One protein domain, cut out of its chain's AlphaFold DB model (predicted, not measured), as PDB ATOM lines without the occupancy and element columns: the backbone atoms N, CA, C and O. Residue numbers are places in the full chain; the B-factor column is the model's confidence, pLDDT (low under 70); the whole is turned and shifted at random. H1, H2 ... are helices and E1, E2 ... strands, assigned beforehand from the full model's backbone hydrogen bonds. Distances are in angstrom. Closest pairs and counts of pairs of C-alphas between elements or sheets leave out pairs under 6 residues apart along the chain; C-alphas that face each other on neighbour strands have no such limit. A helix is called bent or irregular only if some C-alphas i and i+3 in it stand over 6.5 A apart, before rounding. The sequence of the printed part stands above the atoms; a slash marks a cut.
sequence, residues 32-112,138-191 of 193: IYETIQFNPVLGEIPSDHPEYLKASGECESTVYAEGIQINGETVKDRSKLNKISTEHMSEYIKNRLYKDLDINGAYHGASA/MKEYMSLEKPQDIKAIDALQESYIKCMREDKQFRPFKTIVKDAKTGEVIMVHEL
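Overview. This is residues 32 to 112 and 138 to 191 of the 193 residues of an uncharacterized protein of Pseudoalteromonas piscicida (UniProt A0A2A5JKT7). A strongly twisted, curled sheet of four strands lies at one end of the body, and two crossing helices, H1 and H4, run between it and a small strand hairpin, E3 and E4. The long helix H2 begins beside that hairpin, crosses H4 and sticks out as a bare arm with residues 94 to 112, while short H3 sits on H2 before the arm. The printed part has 135 residues with four named helices and six named strands in the order E1, E2, H1, E3, E4, H2, H3, H4, E5, E6; the class is mixed, helices and strands. The larger sheet, E2 - E1 - E5 - E6, is antiparallel throughout. The whole is loose, with a radius of gyration of the C-alphas of 19.6 A and spans of 64 by 45 by 26 A, the arm adding to the length.

Arrangement. In the larger sheet, E1, residues 32 to 39, and E5, residues 171 to 179, are antiparallel inner strands, with N 34 and O 176 2.9 A apart, within hydrogen-bond range. E2, residues 43 to 46, is an edge strand and forms a hairpin with E1, N 37 to O 45 being 2.8 A. E6, residues 185 to 190, is the other edge strand and forms a hairpin with E5, N 175 to O 189 being 2.8 A. H1, residues 50 to 63, only grazes this sheet with residues 51 to 53, and H4, residues 148 to 167, only grazes it with residues 161 to 165. H4 touches H1 with its residues 156 to 164 alone, at a steep tilt of 42 degrees, opposite ways; their closest C-alphas, of Cys 59 and Cys 163, are 5.9 A apart. E3, residues 68 to 70, and E4, residues 73 to 75, form an antiparallel hairpin, with N 70 and O 73 at 2.9 A; the closest C-alphas of E3 and H4, of Ile 70 and Asp 149, are 6.6 A apart. H2, residues 78 to 112, touches H4 with its residues 81 to 85 alone, at a steep tilt of 60 degrees; the closest C-alphas, of Ser 85 and Ile 150, are 6.1 A apart. H3, residues 138 to 143, touches H2, closest at the C-alphas of Met 89 and Tyr 141, 7.2 A. In H1, H2, H3 and H4 every O i to N i+4 pair is within hydrogen-bond range.

Along the chain. E1 begins at C-alpha 32 (157.451, 166.276, 145.961) and is 22.5 A long; E5 is 24.2 A long. H2 is 50.2 A long and reaches C-alpha 112 at (192.892, 147.863, 164.808). H4 is 27.1 A long and H1 19.8 A. H4 is neither bent nor irregular, but only just: C-alphas 164 and 167 are 6.0 A apart. E6 ends at C-alpha 190 (155.853, 152.068, 138.622).

Size, cuts and confidence. The two C-alphas farthest apart, of Val 41 and Ala 112, are 64.5 A apart. Without residues 94 to 112, which stand free, the body spans 43 by 31 by 26 A. Residues 113 to 137 are not printed, and C-alphas 112 and 138 are 31.4 A apart across the cut. The links that are printed whole are tight. Mean pLDDT of the printed part is 90.2; residues 105 and 108 to 112 are under 70.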
ATOM      1  N   ILE A  32     158.877 166.573 145.763       87.94
ATOM      2  CA  ILE A  32     157.451 166.276 145.961       87.94
ATOM      3  C   ILE A  32     157.198 164.867 145.432       87.94
ATOM      4  O   ILE A  32     157.718 164.499 144.379       87.94
ATOM      5  N   TYR A  33     156.420 164.089 146.176       89.56
ATOM      6  CA  TYR A  33     156.001 162.747 145.792       89.56
ATOM      7  C   TYR A  33     154.514 162.788 145.475       89.56
ATOM      8  O   TYR A  33     153.701 163.075 146.350       89.56
ATOM      9  N   GLU A  34     154.170 162.504 144.230       89.75
ATOM     10  CA  GLU A  34     152.791 162.417 143.769       89.75
ATOM     11  C   GLU A  34     152.466 160.954 143.490       89.75
ATOM     12  O   GLU A  34     153.196 160.283 142.759       89.75
ATOM     13  N   THR A  35     151.395 160.438 144.089       91.50
ATOM     14  CA  THR A  35     150.960 159.059 143.844       91.50
ATOM     15  C   THR A  35     149.764 159.075 142.912       91.50
ATOM     16  O   THR A  35     148.727 159.652 143.236       91.50
ATOM     17  N   ILE A  36     149.905 158.410 141.772       94.00
ATOM     18  CA  ILE A  36     148.841 158.246 140.790       94.00
ATOM     19  C   ILE A  36     148.089 156.954 141.089       94.00
ATOM     20  O   ILE A  36     148.686 155.894 141.304       94.00
ATOM     21  N   GLN A  37     146.772 157.069 141.092       94.06
ATOM     22  CA  GLN A  37     145.803 156.022 141.343       94.06
ATOM     23  C   GLN A  37     145.155 155.624 140.020       94.06
ATOM     24  O   GLN A  37     144.864 156.476 139.188       94.06
ATOM     25  N   PHE A  38     144.896 154.339 139.836       94.19
ATOM     26  CA  PHE A  38     144.041 153.847 138.768       94.19
ATOM     27  C   PHE A  38     142.638 153.597 139.317       94.19
ATOM     28  O   PHE A  38     142.507 152.975 140.373       94.19
ATOM     29  N   ASN A  39     141.617 154.043 138.588       94.81
ATOM     30  CA  ASN A  39     140.213 153.710 138.801       94.81
ATOM     31  C   ASN A  39     139.596 153.240 137.467       94.81
ATOM     32  O   ASN A  39     139.829 153.889 136.448       94.81
ATOM     33  N   PRO A  40     138.797 152.157 137.432       93.12
ATOM     34  CA  PRO A  40     138.274 151.617 136.172       93.12
ATOM     35  C   PRO A  40     137.387 152.569 135.360       93.12
ATOM     36  O   PRO A  40     137.283 152.401 134.149       93.12
ATOM     37  N   VAL A  41     136.753 153.550 136.007       94.56
ATOM     38  CA  VAL A  41     135.866 154.526 135.357       94.56
ATOM     39  C   VAL A  41     136.627 155.792 134.964       94.56
ATOM     40  O   VAL A  41     136.411 156.330 133.884       94.56
ATOM     41  N   LEU A  42     137.524 156.266 135.834       93.44
ATOM     42  CA  LEU A  42     138.204 157.560 135.676       93.44
ATOM     43  C   LEU A  42     139.595 157.456 135.030       93.44
ATOM     44  O   LEU A  42     140.168 158.470 134.641       93.44
ATOM     45  N   GLY A  43     140.152 156.250 134.920       93.75
ATOM     46  CA  GLY A  43     141.515 156.028 134.452       93.75
ATOM     47  C   GLY A  43     142.566 156.382 135.508       93.75
ATOM     48  O   GLY A  43     142.395 156.109 136.698       93.75
ATOM     49  N   GLU A  44     143.692 156.938 135.061       94.25
ATOM     50  CA  GLU A  44     144.798 157.355 135.925       94.25
ATOM     51  C   GLU A  44     144.565 158.767 136.467       94.25
ATOM     52  O   GLU A  44     144.558 159.732 135.703       94.25
ATOM     53  N   ILE A  45     144.430 158.900 137.785       94.31
ATOM     54  CA  ILE A  45     144.222 160.189 138.449       94.31
ATOM     55  C   ILE A  45     145.198 160.380 139.617       94.31
ATOM     56  O   ILE A  45     145.568 159.409 140.279       94.31
ATOM     57  N   PRO A  46     145.635 161.611 139.910       92.31
ATOM     58  CA  PRO A  46     146.463 161.886 141.079       92.31
ATOM     59  C   PRO A  46     145.667 161.782 142.389       92.31
ATOM     60  O   PRO A  46     144.440 161.875 142.412       92.31
ATOM     61  N   SER A  47     146.371 161.589 143.506       88.69
ATOM     62  CA  SER A  47     145.766 161.455 144.841       88.69
ATOM     63  C   SER A  47     145.135 162.739 145.401       88.69
ATOM     64  O   SER A  47     144.584 162.711 146.496       88.69
ATOM     65  N   ASP A  48     145.237 163.868 144.704       90.75
ATOM     66  CA  ASP A  48     144.546 165.124 145.023       90.75
ATOM     67  C   ASP A  48     143.293 165.353 144.155       90.75
ATOM     68  O   ASP A  48     142.591 166.350 144.328       90.75
ATOM     69  N   HIS A  49     142.962 164.420 143.255       95.12
ATOM     70  CA  HIS A  49     141.751 164.496 142.446       95.12
ATOM     71  C   HIS A  49     140.482 164.423 143.329       95.12
ATOM     72  O   HIS A  49     140.410 163.559 144.211       95.12
ATOM     73  N   PRO A  50     139.437 165.244 143.081       96.81
ATOM     74  CA  PRO A  50     138.252 165.326 143.946       96.81
ATOM     75  C   PRO A  50     137.560 163.986 144.230       96.81
ATOM     76  O   PRO A  50     137.216 163.705 145.374       96.81
ATOM     77  N   GLU A  51     137.405 163.130 143.217       96.31
ATOM     78  CA  GLU A  51     136.793 161.799 143.386       96.31
ATOM     79  C   GLU A  51     137.613 160.870 144.292       96.31
ATOM     80  O   GLU A  51     137.051 160.111 145.080       96.31
ATOM     81  N   TYR A  52     138.946 160.966 144.240       95.75
ATOM     82  CA  TYR A  52     139.799 160.216 145.155       95.75
ATOM     83  C   TYR A  52     139.662 160.749 146.584       95.75
ATOM     84  O   TYR A  52     139.515 159.962 147.515       95.75
ATOM     85  N   LEU A  53     139.673 162.075 146.766       95.62
ATOM     86  CA  LEU A  53     139.527 162.700 148.085       95.62
ATOM     87  C   LEU A  53     138.176 162.370 148.725       95.62
ATOM     88  O   LEU A  53     138.117 162.055 149.913       95.62
ATOM     89  N   LYS A  54     137.101 162.379 147.931       96.75
ATOM     90  CA  LYS A  54     135.768 161.967 148.375       96.75
ATOM     91  C   LYS A  54     135.763 160.509 148.837       96.75
ATOM     92  O   LYS A  54     135.354 160.231 149.961       96.75
ATOM     93  N   ALA A  55     136.271 159.591 148.014       96.50
ATOM     94  CA  ALA A  55     136.359 158.176 148.368       96.50
ATOM     95  C   ALA A  55     137.235 157.935 149.611       96.50
ATOM     96  O   ALA A  55     136.857 157.158 150.487       96.50
ATOM     97  N   SER A  56     138.362 158.647 149.719       94.75
ATOM     98  CA  SER A  56     139.246 158.638 150.889       94.75
ATOM     99  C   SER A  56     138.492 159.049 152.150       94.75
ATOM    100  O   SER A  56     138.554 158.333 153.146       94.75
ATOM    101  N   GLY A  57     137.734 160.148 152.105       95.00
ATOM    102  CA  GLY A  57     136.937 160.618 153.241       95.00
ATOM    103  C   GLY A  57     135.812 159.653 153.635       95.00
ATOM    104  O   GLY A  57     135.570 159.428 154.822       95.00
ATOM    105  N   GLU A  58     135.151 159.024 152.663       96.25
ATOM    106  CA  GLU A  58     134.132 157.993 152.919       96.25
ATOM    107  C   GLU A  58     134.736 156.751 153.599       96.25
ATOM    108  O   GLU A  58     134.190 156.247 154.584       96.25
ATOM    109  N   CYS A  59     135.890 156.277 153.120       96.19
ATOM    110  CA  CYS A  59     136.599 155.160 153.742       96.19
ATOM    111  C   CYS A  59     137.112 155.523 155.142       96.19
ATOM    112  O   CYS A  59     136.975 154.724 156.065       96.19
ATOM    113  N   GLU A  60     137.675 156.721 155.326       94.06
ATOM    114  CA  GLU A  60     138.177 157.182 156.625       94.06
ATOM    115  C   GLU A  60     137.057 157.293 157.663       94.06
ATOM    116  O   GLU A  60     137.175 156.749 158.761       94.06
ATOM    117  N   SER A  61     135.948 157.944 157.309       92.94
ATOM    118  CA  SER A  61     134.813 158.121 158.223       92.94
ATOM    119  C   SER A  61     134.181 156.802 158.661       92.94
ATOM    120  O   SER A  61     133.688 156.720 159.782       92.94
ATOM    121  N   THR A  62     134.238 155.769 157.817       94.00
ATOM    122  CA  THR A  62     133.711 154.436 158.134       94.00
ATOM    123  C   THR A  62     134.699 153.624 158.970       94.00
ATOM    124  O   THR A  62     134.348 153.125 160.035       94.00
ATOM    125  N   VAL A  63     135.948 153.501 158.512       95.50
ATOM    126  CA  VAL A  63     136.954 152.624 159.137       95.50
ATOM    127  C   VAL A  63     137.373 153.131 160.515       95.50
ATOM    128  O   VAL A  63     137.584 152.334 161.423       95.50
ATOM    129  N   TYR A  64     137.470 154.449 160.697       92.56
ATOM    130  CA  TYR A  64     137.931 155.048 161.951       92.56
ATOM    131  C   TYR A  64     136.783 155.580 162.828       92.56
ATOM    132  O   TYR A  64     137.034 156.310 163.790       92.56
ATOM    133  N   ALA A  65     135.526 155.213 162.535       91.38
ATOM    134  CA  ALA A  65     134.334 155.718 163.225       91.38
ATOM    135  C   ALA A  65     134.374 155.495 164.747       91.38
ATOM    136  O   ALA A  65     134.048 156.395 165.532       91.38
ATOM    137  N   GLU A  66     134.787 154.298 165.163       90.12
ATOM    138  CA  GLU A  66     134.844 153.888 166.569       90.12
ATOM    139  C   GLU A  66     136.114 154.403 167.267       90.12
ATOM    140  O   GLU A  66     136.071 154.773 168.441       90.12
ATOM    141  N   GLY A  67     137.210 154.554 166.519       89.19
ATOM    142  CA  GLY A  67     138.520 154.958 167.033       89.19
ATOM    143  C   GLY A  67     139.241 153.859 167.817       89.19
ATOM    144  O   GLY A  67     138.715 152.775 168.043       89.19
ATOM    145  N   ILE A  68     140.472 154.149 168.241       92.38
ATOM    146  CA  ILE A  68     141.279 153.268 169.100       92.38
ATOM    147  C   ILE A  68     141.586 153.997 170.406       92.38
ATOM    148  O   ILE A  68     141.919 155.182 170.386       92.38
ATOM    149  N   GLN A  69     141.508 153.291 171.536       91.44
ATOM    150  CA  GLN A  69     142.016 153.797 172.812       91.44
ATOM    151  C   GLN A  69     143.539 153.682 172.857       91.44
ATOM    152  O   GLN A  69     144.080 152.577 172.842       91.44
ATOM    153  N   ILE A  70     144.227 154.816 172.954       88.88
ATOM    154  CA  ILE A  70     145.682 154.889 173.112       88.88
ATOM    155  C   ILE A  70     145.957 155.808 174.291       88.88
ATOM    156  O   ILE A  70     145.569 156.973 174.273       88.88
ATOM    157  N   ASN A  71     146.612 155.291 175.333       87.06
ATOM    158  CA  ASN A  71     146.951 156.063 176.537       87.06
ATOM    159  C   ASN A  71     145.751 156.816 177.158       87.06
ATOM    160  O   ASN A  71     145.901 157.926 177.660       87.06
ATOM    161  N   GLY A  72     144.553 156.221 177.109       87.38
ATOM    162  CA  GLY A  72     143.316 156.817 177.634       87.38
ATOM    163  C   GLY A  72     142.639 157.844 176.716       87.38
ATOM    164  O   GLY A  72     141.615 158.404 177.098       87.38
ATOM    165  N   GLU A  73     143.172 158.087 175.517       92.38
ATOM    166  CA  GLU A  73     142.554 158.928 174.490       92.38
ATOM    167  C   GLU A  73     141.918 158.064 173.393       92.38
ATOM    168  O   GLU A  73     142.546 157.144 172.868       92.38
ATOM    169  N   THR A  74     140.694 158.406 172.979       93.75
ATOM    170  CA  THR A  74     140.073 157.821 171.781       93.75
ATOM    171  C   THR A  74     140.552 158.550 170.534       93.75
ATOM    172  O   THR A  74     140.136 159.678 170.266       93.75
ATOM    173  N   VAL A  75     141.395 157.899 169.739       93.06
ATOM    174  CA  VAL A  75     141.956 158.474 168.515       93.06
ATOM    175  C   VAL A  75     141.197 157.953 167.295       93.06
ATOM    176  O   VAL A  75     141.212 156.758 167.007       93.06
ATOM    177  N   LYS A  76     140.556 158.869 166.561       93.19
ATOM    178  CA  LYS A  76     139.832 158.589 165.301       93.19
ATOM    179  C   LYS A  76     140.544 159.123 164.055       93.19
ATOM    180  O   LYS A  76     140.143 158.848 162.934       93.19
ATOM    181  N   ASP A  77     141.593 159.917 164.243       89.38
ATOM    182  CA  ASP A  77     142.300 160.574 163.151       89.38
ATOM    183  C   ASP A  77     143.327 159.623 162.518       89.38
ATOM    184  O   ASP A  77     144.311 159.229 163.154       89.38
ATOM    185  N   ARG A  78     143.122 159.275 161.242       88.31
ATOM    186  CA  ARG A  78     144.031 158.403 160.486       88.31
ATOM    187  C   ARG A  78     145.459 158.945 160.437       88.31
ATOM    188  O   ARG A  78     146.403 158.164 160.533       88.31
ATOM    189  N   SER A  79     145.646 160.255 160.275       89.19
ATOM    190  CA  SER A  79     146.981 160.857 160.203       89.19
ATOM    191  C   SER A  79     147.739 160.693 161.522       89.19
ATOM    192  O   SER A  79     148.919 160.328 161.511       89.19
ATOM    193  N   LYS A  80     147.047 160.847 162.657       92.12
ATOM    194  CA  LYS A  80     147.601 160.624 163.997       92.12
ATOM    195  C   LYS A  80     147.950 159.152 164.218       92.12
ATOM    196  O   LYS A  80     149.063 158.865 164.650       92.12
ATOM    197  N   LEU A  81     147.063 158.221 163.863       92.12
ATOM    198  CA  LEU A  81     147.331 156.778 163.978       92.12
ATOM    199  C   LEU A  81     148.507 156.341 163.086       92.12
ATOM    200  O   LEU A  81     149.400 155.623 163.538       92.12
ATOM    201  N   ASN A  82     148.572 156.841 161.846       90.25
ATOM    202  CA  ASN A  82     149.695 156.590 160.936       90.25
ATOM    203  C   ASN A  82     151.019 157.111 161.493       90.25
ATOM    204  O   ASN A  82     152.046 156.435 161.373       90.25
ATOM    205  N   LYS A  83     151.000 158.299 162.103       92.31
ATOM    206  CA  LYS A  83     152.174 158.879 162.749       92.31
ATOM    207  C   LYS A  83     152.669 157.982 163.886       92.31
ATOM    208  O   LYS A  83     153.846 157.639 163.880       92.31
ATOM    209  N   ILE A  84     151.776 157.526 164.766       92.25
ATOM    210  CA  ILE A  84     152.114 156.635 165.889       92.25
ATOM    211  C   ILE A  84     152.762 155.331 165.394       92.25
ATOM    212  O   ILE A  84     153.855 154.985 165.842       92.25
ATOM    213  N   SER A  85     152.145 154.636 164.427       92.00
ATOM    214  CA  SER A  85     152.707 153.384 163.880       92.00
ATOM    215  C   SER A  85     154.079 153.608 163.211       92.00
ATOM    216  O   SER A  85     155.024 152.843 163.428       92.00
ATOM    217  N   THR A  86     154.242 154.713 162.472       90.50
ATOM    218  CA  THR A  86     155.515 155.057 161.806       90.50
ATOM    219  C   THR A  86     156.621 155.420 162.797       90.50
ATOM    220  O   THR A  86     157.776 155.034 162.593       90.50
ATOM    221  N   GLU A  87     156.296 156.166 163.854       93.50
ATOM    222  CA  GLU A  87     157.239 156.540 164.912       93.50
ATOM    223  C   GLU A  87     157.721 155.299 165.662       93.50
ATOM    224  O   GLU A  87     158.931 155.081 165.736       93.50
ATOM    225  N   HIS A  88     156.806 154.419 166.075       93.50
ATOM    226  CA  HIS A  88     157.142 153.153 166.733       93.50
ATOM    227  C   HIS A  88     158.106 152.293 165.892       93.50
ATOM    228  O   HIS A  88     159.150 151.842 166.370       93.50
ATOM    229  N   MET A  89     157.801 152.114 164.602       93.38
ATOM    230  CA  MET A  89     158.676 151.396 163.671       93.38
ATOM    231  C   MET A  89     160.052 152.066 163.537       93.38
ATOM    232  O   MET A  89     161.090 151.398 163.559       93.38
ATOM    233  N   SER A  90     160.075 153.391 163.388       89.25
ATOM    234  CA  SER A  90     161.310 154.151 163.182       89.25
ATOM    235  C   SER A  90     162.218 154.113 164.410       89.25
ATOM    236  O   SER A  90     163.434 153.970 164.261       89.25
ATOM    237  N   GLU A  91     161.651 154.206 165.611       92.19
ATOM    238  CA  GLU A  91     162.382 154.101 166.874       92.19
ATOM    239  C   GLU A  91     163.033 152.730 167.037       92.19
ATOM    240  O   GLU A  91     164.229 152.651 167.337       92.19
ATOM    241  N   TYR A  92     162.291 151.655 166.756       93.06
ATOM    242  CA  TYR A  92     162.840 150.301 166.767       93.06
ATOM    243  C   TYR A  92     164.054 150.177 165.830       93.06
ATOM    244  O   TYR A  92     165.142 149.785 166.265       93.06
ATOM    245  N   ILE A  93     163.899 150.559 164.555       91.12
ATOM    246  CA  ILE A  93     164.963 150.429 163.547       91.12
ATOM    247  C   ILE A  93     166.180 151.271 163.929       91.12
ATOM    248  O   ILE A  93     167.315 150.799 163.840       91.12
ATOM    249  N   LYS A  94     165.957 152.507 164.384       88.75
ATOM    250  CA  LYS A  94     167.020 153.426 164.800       88.75
ATOM    251  C   LYS A  94     167.819 152.864 165.979       88.75
ATOM    252  O   LYS A  94     169.049 152.857 165.924       88.75
ATOM    253  N   ASN A  95     167.150 152.336 167.002       88.62
ATOM    254  CA  ASN A  95     167.811 151.744 168.169       88.62
ATOM    255  C   ASN A  95     168.633 150.500 167.802       88.62
ATOM    256  O   ASN A  95     169.759 150.339 168.283       88.62
ATOM    257  N   ARG A  96     168.116 149.638 166.916       89.06
ATOM    258  CA  ARG A  96     168.862 148.467 166.423       89.06
ATOM    259  C   ARG A  96     170.073 148.877 165.593       89.06
ATOM    260  O   ARG A  96     171.162 148.366 165.840       89.06
ATOM    261  N   LEU A  97     169.903 149.841 164.689       84.44
ATOM    262  CA  LEU A  97     170.988 150.360 163.865       84.44
ATOM    263  C   LEU A  97     172.132 150.915 164.721       84.44
ATOM    264  O   LEU A  97     173.285 150.589 164.459       84.44
ATOM    265  N   TYR A  98     171.836 151.714 165.750       82.62
ATOM    266  CA  TYR A  98     172.884 152.242 166.628       82.62
ATOM    267  C   TYR A  98     173.611 151.151 167.404       82.62
ATOM    268  O   TYR A  98     174.835 151.187 167.470       82.62
ATOM    269  N   LYS A  99     172.886 150.163 167.939       83.19
ATOM    270  CA  LYS A  99     173.497 149.040 168.657       83.19
ATOM    271  C   LYS A  99     174.443 148.239 167.761       83.19
ATOM    272  O   LYS A  99     175.555 147.921 168.170       83.19
ATOM    273  N   ASP A 100     174.025 147.932 166.538       79.44
ATOM    274  CA  ASP A 100     174.842 147.143 165.615       79.44
ATOM    275  C   ASP A 100     176.047 147.955 165.098       79.44
ATOM    276  O   ASP A 100     177.133 147.404 164.914       79.44
ATOM    277  N   LEU A 101     175.899 149.271 164.898       78.00
ATOM    278  CA  LEU A 101     177.024 150.155 164.572       78.00
ATOM    279  C   LEU A 101     178.032 150.259 165.722       78.00
ATOM    280  O   LEU A 101     179.230 150.233 165.457       78.00
ATOM    281  N   ASP A 102     177.568 150.339 166.969       80.25
ATOM    282  CA  ASP A 102     178.421 150.386 168.162       80.25
ATOM    283  C   ASP A 102     179.224 149.085 168.338       80.25
ATOM    284  O   ASP A 102     180.451 149.112 168.448       80.25
ATOM    285  N   ILE A 103     178.559 147.928 168.222       73.75
ATOM    286  CA  ILE A 103     179.215 146.609 168.261       73.75
ATOM    287  C   ILE A 103     180.260 146.480 167.143       73.75
ATOM    288  O   ILE A 103     181.376 146.015 167.386       73.75
ATOM    289  N   ASN A 104     179.930 146.914 165.921       73.81
ATOM    290  CA  ASN A 104     180.884 146.904 164.810       73.81
ATOM    291  C   ASN A 104     182.060 147.858 165.067       73.81
ATOM    292  O   ASN A 104     183.208 147.486 164.835       73.81
ATOM    293  N   GLY A 105     181.801 149.061 165.586       67.62
ATOM    294  CA  GLY A 105     182.835 150.018 165.982       67.62
ATOM    295  C   GLY A 105     183.804 149.434 167.013       67.62
ATOM    296  O   GLY A 105     185.018 149.514 166.819       67.62
ATOM    297  N   ALA A 106     183.289 148.765 168.047       70.19
ATOM    298  CA  ALA A 106     184.094 148.073 169.053       70.19
ATOM    299  C   ALA A 106     184.934 146.933 168.448       70.19
ATOM    300  O   ALA A 106     186.129 146.827 168.735       70.19
ATOM    301  N   TYR A 107     184.354 146.121 167.558       70.88
ATOM    302  CA  TYR A 107     185.075 145.064 166.837       70.88
ATOM    303  C   TYR A 107     186.217 145.622 165.974       70.88
ATOM    304  O   TYR A 107     187.325 145.075 165.966       70.88
ATOM    305  N   HIS A 108     185.978 146.725 165.263       68.62
ATOM    306  CA  HIS A 108     187.000 147.387 164.456       68.62
ATOM    307  C   HIS A 108     188.082 148.038 165.317       68.62
ATOM    308  O   HIS A 108     189.255 147.933 164.969       68.62
ATOM    309  N   GLY A 109     187.721 148.641 166.453       66.00
ATOM    310  CA  GLY A 109     188.681 149.157 167.430       66.00
ATOM    311  C   GLY A 109     189.589 148.055 167.978       66.00
ATOM    312  O   GLY A 109     190.810 148.210 167.988       66.00
ATOM    313  N   ALA A 110     189.016 146.904 168.341       69.38
ATOM    314  CA  ALA A 110     189.778 145.739 168.789       69.38
ATOM    315  C   ALA A 110     190.677 145.169 167.678       69.38
ATOM    316  O   ALA A 110     191.851 144.891 167.912       69.38
ATOM    317  N   SER A 111     190.160 145.055 166.452       69.06
ATOM    318  CA  SER A 111     190.939 144.586 165.297       69.06
ATOM    319  C   SER A 111     192.091 145.539 164.967       69.06
ATOM    320  O   SER A 111     193.207 145.086 164.739       69.06
ATOM    321  N   ALA A 112     191.857 146.853 165.008       65.56
ATOM    322  CA  ALA A 112     192.892 147.863 164.808       65.56
ATOM    323  C   ALA A 112     193.972 147.787 165.896       65.56
ATOM    324  O   ALA A 112     195.158 147.845 165.577       65.56
ATOM    325  N   MET A 138     163.604 146.292 158.588       89.56
ATOM    326  CA  MET A 138     162.168 146.265 158.297       89.56
ATOM    327  C   MET A 138     161.611 144.841 158.353       89.56
ATOM    328  O   MET A 138     160.572 144.618 158.966       89.56
ATOM    329  N   LYS A 139     162.304 143.864 157.755       92.69
ATOM    330  CA  LYS A 139     161.901 142.449 157.831       92.69
ATOM    331  C   LYS A 139     161.917 141.932 159.266       92.69
ATOM    332  O   LYS A 139     160.983 141.243 159.662       92.69
ATOM    333  N   GLU A 140     162.949 142.282 160.036       92.81
ATOM    334  CA  GLU A 140     163.035 141.942 161.459       92.81
ATOM    335  C   GLU A 140     161.839 142.534 162.217       92.81
ATOM    336  O   GLU A 140     161.089 141.779 162.827       92.81
ATOM    337  N   TYR A 141     161.581 143.838 162.082       92.50
ATOM    338  CA  TYR A 141     160.452 144.525 162.717       92.50
ATOM    339  C   TYR A 141     159.102 143.873 162.395       92.50
ATOM    340  O   TYR A 141     158.309 143.620 163.297       92.50
ATOM    341  N   MET A 142     158.851 143.554 161.123       90.19
ATOM    342  CA  MET A 142     157.593 142.930 160.694       90.19
ATOM    343  C   MET A 142     157.390 141.518 161.259       90.19
ATOM    344  O   MET A 142     156.255 141.053 161.309       90.19
ATOM    345  N   SER A 143     158.460 140.840 161.687       92.38
ATOM    346  CA  SER A 143     158.387 139.512 162.314       92.38
ATOM    347  C   SER A 143     158.154 139.546 163.827       92.38
ATOM    348  O   SER A 143     157.911 138.500 164.427       92.38
ATOM    349  N   LEU A 144     158.247 140.720 164.457       90.19
ATOM    350  CA  LEU A 144     158.103 140.850 165.901       90.19
ATOM    351  C   LEU A 144     156.640 140.887 166.327       90.19
ATOM    352  O   LEU A 144     155.768 141.410 165.633       90.19
ATOM    353  N   GLU A 145     156.396 140.403 167.541       92.25
ATOM    354  CA  GLU A 145     155.146 140.692 168.215       92.25
ATOM    355  C   GLU A 145     155.058 142.191 168.523       92.25
ATOM    356  O   GLU A 145     155.881 142.756 169.244       92.25
ATOM    357  N   LYS A 146     154.043 142.835 167.946       91.75
ATOM    358  CA  LYS A 146     153.765 144.254 168.149       91.75
ATOM    359  C   LYS A 146     152.907 144.469 169.406       91.75
ATOM    360  O   LYS A 146     152.058 143.618 169.705       91.75
ATOM    361  N   PRO A 147     153.061 145.607 170.103       92.12
ATOM    362  CA  PRO A 147     152.111 146.050 171.122       92.12
ATOM    363  C   PRO A 147     150.657 146.046 170.610       92.12
ATOM    364  O   PRO A 147     150.413 146.197 169.410       92.12
ATOM    365  N   GLN A 148     149.684 145.824 171.503       91.81
ATOM    366  CA  GLN A 148     148.270 145.646 171.131       91.81
ATOM    367  C   GLN A 148     147.692 146.860 170.389       91.81
ATOM    368  O   GLN A 148     146.944 146.695 169.427       91.81
ATOM    369  N   ASP A 149     148.051 148.063 170.818       92.19
ATOM    370  CA  ASP A 149     147.692 149.326 170.179       92.19
ATOM    371  C   ASP A 149     148.259 149.425 168.757       92.19
ATOM    372  O   ASP A 149     147.517 149.748 167.831       92.19
ATOM    373  N   ILE A 150     149.522 149.048 168.540       94.19
ATOM    374  CA  ILE A 150     150.122 149.011 167.198       94.19
ATOM    375  C   ILE A 150     149.428 147.968 166.310       94.19
ATOM    376  O   ILE A 150     149.107 148.268 165.162       94.19
ATOM    377  N   LYS A 151     149.127 146.769 166.833       92.62
ATOM    378  CA  LYS A 151     148.354 145.751 166.093       92.62
ATOM    379  C   LYS A 151     146.980 146.286 165.673       92.62
ATOM    380  O   LYS A 151     146.559 146.061 164.541       92.62
ATOM    381  N   ALA A 152     146.293 147.000 166.565       93.25
ATOM    382  CA  ALA A 152     144.991 147.595 166.272       93.25
ATOM    383  C   ALA A 152     145.089 148.706 165.212       93.25
ATOM    384  O   ALA A 152     144.257 148.762 164.305       93.25
ATOM    385  N   ILE A 153     146.120 149.557 165.284       94.69
ATOM    386  CA  ILE A 153     146.376 150.596 164.275       94.69
ATOM    387  C   ILE A 153     146.610 149.970 162.902       94.69
ATOM    388  O   ILE A 153     145.978 150.387 161.928       94.69
ATOM    389  N   ASP A 154     147.487 148.968 162.823       91.62
ATOM    390  CA  ASP A 154     147.823 148.297 161.568       91.62
ATOM    391  C   ASP A 154     146.573 147.637 160.950       91.62
ATOM    392  O   ASP A 154     146.334 147.776 159.751       91.62
ATOM    393  N   ALA A 155     145.701 147.028 161.763       92.81
ATOM    394  CA  ALA A 155     144.440 146.448 161.294       92.81
ATOM    395  C   ALA A 155     143.462 147.495 160.715       92.81
ATOM    396  O   ALA A 155     142.806 147.248 159.694       92.81
ATOM    397  N   LEU A 156     143.371 148.690 161.315       94.38
ATOM    398  CA  LEU A 156     142.576 149.783 160.740       94.38
ATOM    399  C   LEU A 156     143.194 150.315 159.444       94.38
ATOM    400  O   LEU A 156     142.471 150.616 158.496       94.38
ATOM    401  N   GLN A 157     144.522 150.409 159.366       92.50
ATOM    402  CA  GLN A 157     145.206 150.794 158.129       92.50
ATOM    403  C   GLN A 157     144.954 149.787 157.003       92.50
ATOM    404  O   GLN A 157     144.665 150.200 155.879       92.50
ATOM    405  N   GLU A 158     145.008 148.486 157.293       93.19
ATOM    406  CA  GLU A 158     144.662 147.425 156.341       93.19
ATOM    407  C   GLU A 158     143.203 147.527 155.887       93.19
ATOM    408  O   GLU A 158     142.925 147.457 154.690       93.19
ATOM    409  N   SER A 159     142.279 147.788 156.814       95.38
ATOM    410  CA  SER A 159     140.857 147.984 156.505       95.38
ATOM    411  C   SER A 159     140.625 149.201 155.602       95.38
ATOM    412  O   SER A 159     139.879 149.125 154.625       95.38
ATOM    413  N   TYR A 160     141.320 150.311 155.862       94.75
ATOM    414  CA  TYR A 160     141.293 151.490 154.996       94.75
ATOM    415  C   TYR A 160     141.867 151.191 153.602       94.75
ATOM    416  O   TYR A 160     141.275 151.570 152.589       94.75
ATOM    417  N   ILE A 161     143.003 150.489 153.532       93.44
ATOM    418  CA  ILE A 161     143.625 150.079 152.266       93.44
ATOM    419  C   ILE A 161     142.664 149.205 151.461       93.44
ATOM    420  O   ILE A 161     142.526 149.418 150.254       93.44
ATOM    421  N   LYS A 162     141.990 148.263 152.122       96.31
ATOM    422  CA  LYS A 162     140.977 147.410 151.514       96.31
ATOM    423  C   LYS A 162     139.828 148.240 150.944       96.31
ATOM    424  O   LYS A 162     139.557 148.136 149.751       96.31
ATOM    425  N   CYS A 163     139.248 149.138 151.741       96.94
ATOM    426  CA  CYS A 163     138.180 150.031 151.284       96.94
ATOM    427  C   CYS A 163     138.595 150.825 150.038       96.94
ATOM    428  O   CYS A 163     137.891 150.835 149.032       96.94
ATOM    429  N   MET A 164     139.787 151.427 150.044       95.88
ATOM    430  CA  MET A 164     140.247 152.209 148.895       95.88
ATOM    431  C   MET A 164     140.513 151.354 147.653       95.88
ATOM    432  O   MET A 164     140.108 151.736 146.556       95.88
ATOM    433  N   ARG A 165     141.190 150.209 147.793       94.19
ATOM    434  CA  ARG A 165     141.691 149.423 146.649       94.19
ATOM    435  C   ARG A 165     140.692 148.419 146.091       94.19
ATOM    436  O   ARG A 165     140.760 148.100 144.897       94.19
ATOM    437  N   GLU A 166     139.826 147.890 146.943       94.31
ATOM    438  CA  GLU A 166     138.854 146.855 146.598       94.31
ATOM    439  C   GLU A 166     137.473 147.473 146.397       94.31
ATOM    440  O   GLU A 166     136.931 147.354 145.299       94.31
ATOM    441  N   ASP A 167     136.964 148.217 147.383       95.25
ATOM    442  CA  ASP A 167     135.592 148.739 147.336       95.25
ATOM    443  C   ASP A 167     135.484 149.974 146.431       95.25
ATOM    444  O   ASP A 167     134.640 150.036 145.537       95.25
ATOM    445  N   LYS A 168     136.369 150.959 146.625       95.25
ATOM    446  CA  LYS A 168     136.421 152.194 145.820       95.25
ATOM    447  C   LYS A 168     137.279 152.057 144.562       95.25
ATOM    448  O   LYS A 168     137.290 152.955 143.721       95.25
ATOM    449  N   GLN A 169     137.988 150.935 144.430       95.31
ATOM    450  CA  GLN A 169     138.815 150.580 143.274       95.31
ATOM    451  C   GLN A 169     139.911 151.601 142.920       95.31
ATOM    452  O   GLN A 169     140.403 151.598 141.795       95.31
ATOM    453  N   PHE A 170     140.332 152.441 143.868       94.38
ATOM    454  CA  PHE A 170     141.488 153.322 143.730       94.38
ATOM    455  C   PHE A 170     142.757 152.575 144.118       94.38
ATOM    456  O   PHE A 170     143.037 152.333 145.296       94.38
ATOM    457  N   ARG A 171     143.535 152.190 143.107       92.69
ATOM    458  CA  ARG A 171     144.763 151.414 143.298       92.69
ATOM    459  C   ARG A 171     145.981 152.255 142.940       92.69
ATOM    460  O   ARG A 171     146.050 152.728 141.807       92.69
ATOM    461  N   PRO A 172     146.959 152.419 143.844       92.06
ATOM    462  CA  PRO A 172     148.165 153.160 143.518       92.06
ATOM    463  C   PRO A 172     148.929 152.405 142.429       92.06
ATOM    464  O   PRO A 172     149.219 151.220 142.576       92.06
ATOM    465  N   PHE A 173     149.224 153.093 141.330       88.44
ATOM    466  CA  PHE A 173     149.827 152.504 140.133       88.44
ATOM    467  C   PHE A 173     151.244 153.025 139.876       88.44
ATOM    468  O   PHE A 173     152.121 152.271 139.460       88.44
ATOM    469  N   LYS A 174     151.512 154.302 140.165       92.69
ATOM    470  CA  LYS A 174     152.854 154.881 140.032       92.69
ATOM    471  C   LYS A 174     153.076 156.025 141.012       92.69
ATOM    472  O   LYS A 174     152.139 156.736 141.373       92.69
ATOM    473  N   THR A 175     154.324 156.233 141.407       93.12
ATOM    474  CA  THR A 175     154.770 157.407 142.161       93.12
ATOM    475  C   THR A 175     155.677 158.252 141.278       93.12
ATOM    476  O   THR A 175     156.663 157.756 140.734       93.12
ATOM    477  N   ILE A 176     155.357 159.535 141.145       92.12
ATOM    478  CA  ILE A 176     156.163 160.519 140.426       92.12
ATOM    479  C   ILE A 176     156.898 161.367 141.459       92.12
ATOM    480  O   ILE A 176     156.289 161.962 142.347       92.12
ATOM    481  N   VAL A 177     158.220 161.425 141.338       91.94
ATOM    482  CA  VAL A 177     159.075 162.287 142.150       91.94
ATOM    483  C   VAL A 177     159.404 163.521 141.328       91.94
ATOM    484  O   VAL A 177     160.039 163.407 140.278       91.94
ATOM    485  N   LYS A 178     158.992 164.692 141.805       90.69
ATOM    486  CA  LYS A 178     159.223 165.979 141.142       90.69
ATOM    487  C   LYS A 178     160.147 166.865 141.967       90.69
ATOM    488  O   LYS A 178     160.160 166.777 143.198       90.69
ATOM    489  N   ASP A 179     160.897 167.732 141.302       91.94
ATOM    490  CA  ASP A 179     161.538 168.868 141.960       91.94
ATOM    491  C   ASP A 179     160.441 169.809 142.478       91.94
ATOM    492  O   ASP A 179     159.531 170.198 141.750       91.94
ATOM    493  N   ALA A 180     160.499 170.157 143.761       89.12
ATOM    494  CA  ALA A 180     159.466 170.955 144.410       89.12
ATOM    495  C   ALA A 180     159.425 172.416 143.939       89.12
ATOM    496  O   ALA A 180     158.439 173.101 144.198       89.12
ATOM    497  N   LYS A 181     160.508 172.921 143.343       88.88
ATOM    498  CA  LYS A 181     160.624 174.295 142.842       88.88
ATOM    499  C   LYS A 181     160.286 174.382 141.363       88.88
ATOM    500  O   LYS A 181     159.587 175.312 140.978       88.88
ATOM    501  N   THR A 182     160.814 173.471 140.548       91.88
ATOM    502  CA  THR A 182     160.640 173.527 139.086       91.88
ATOM    503  C   THR A 182     159.449 172.707 138.602       91.88
ATOM    504  O   THR A 182     158.949 172.952 137.511       91.88
ATOM    505  N   GLY A 183     158.979 171.741 139.397       88.19
ATOM    506  CA  GLY A 183     157.953 170.780 138.986       88.19
ATOM    507  C   GLY A 183     158.468 169.714 138.015       88.19
ATOM    508  O   GLY A 183     157.700 168.834 137.622       88.19
ATOM    509  N   GLU A 184     159.750 169.758 137.642       92.31
ATOM    510  CA  GLU A 184     160.352 168.797 136.723       92.31
ATOM    511  C   GLU A 184     160.332 167.391 137.319       92.31
ATOM    512  O   GLU A 184     160.630 167.182 138.499       92.31
ATOM    513  N   VAL A 185     159.988 166.409 136.486       91.38
ATOM    514  CA  VAL A 185     159.998 165.001 136.878       91.38
ATOM    515  C   VAL A 185     161.443 164.540 137.027       91.38
ATOM    516  O   VAL A 185     162.204 164.500 136.066       91.38
ATOM    517  N   ILE A 186     161.803 164.154 138.247       91.75
ATOM    518  CA  ILE A 186     163.105 163.571 138.578       91.75
ATOM    519  C   ILE A 186     163.070 162.065 138.320       91.75
ATOM    520  O   ILE A 186     164.048 161.482 137.859       91.75
ATOM    521  N   MET A 187     161.962 161.417 138.686       92.38
ATOM    522  CA  MET A 187     161.862 159.962 138.675       92.38
ATOM    523  C   MET A 187     160.408 159.512 138.603       92.38
ATOM    524  O   MET A 187     159.529 160.128 139.205       92.38
ATOM    525  N   VAL A 188     160.175 158.401 137.910       91.56
ATOM    526  CA  VAL A 188     158.897 157.692 137.910       91.56
ATOM    527  C   VAL A 188     159.143 156.289 138.442       91.56
ATOM    528  O   VAL A 188     160.036 155.581 137.977       91.56
ATOM    529  N   HIS A 189     158.359 155.901 139.437       90.88
ATOM    530  CA  HIS A 189     158.346 154.564 140.001       90.88
ATOM    531  C   HIS A 189     157.014 153.910 139.690       90.88
ATOM    532  O   HIS A 189     155.993 154.287 140.260       90.88
ATOM    533  N   GLU A 190     157.019 152.924 138.803       91.19
ATOM    534  CA  GLU A 190     155.853 152.068 138.622       91.19
ATOM    535  C   GLU A 190     155.732 151.115 139.810       91.19
ATOM    536  O   GLU A 190     156.690 150.436 140.198       91.19
ATOM    537  N   LEU A 191     154.547 151.087 140.411       81.44
ATOM    538  CA  LEU A 191     154.212 150.148 141.465       81.44
ATOM    539  C   LEU A 191     153.735 148.879 140.761       81.44
ATOM    540  O   LEU A 191     152.755 148.906 140.018       81.44
TER     541      LEU A 191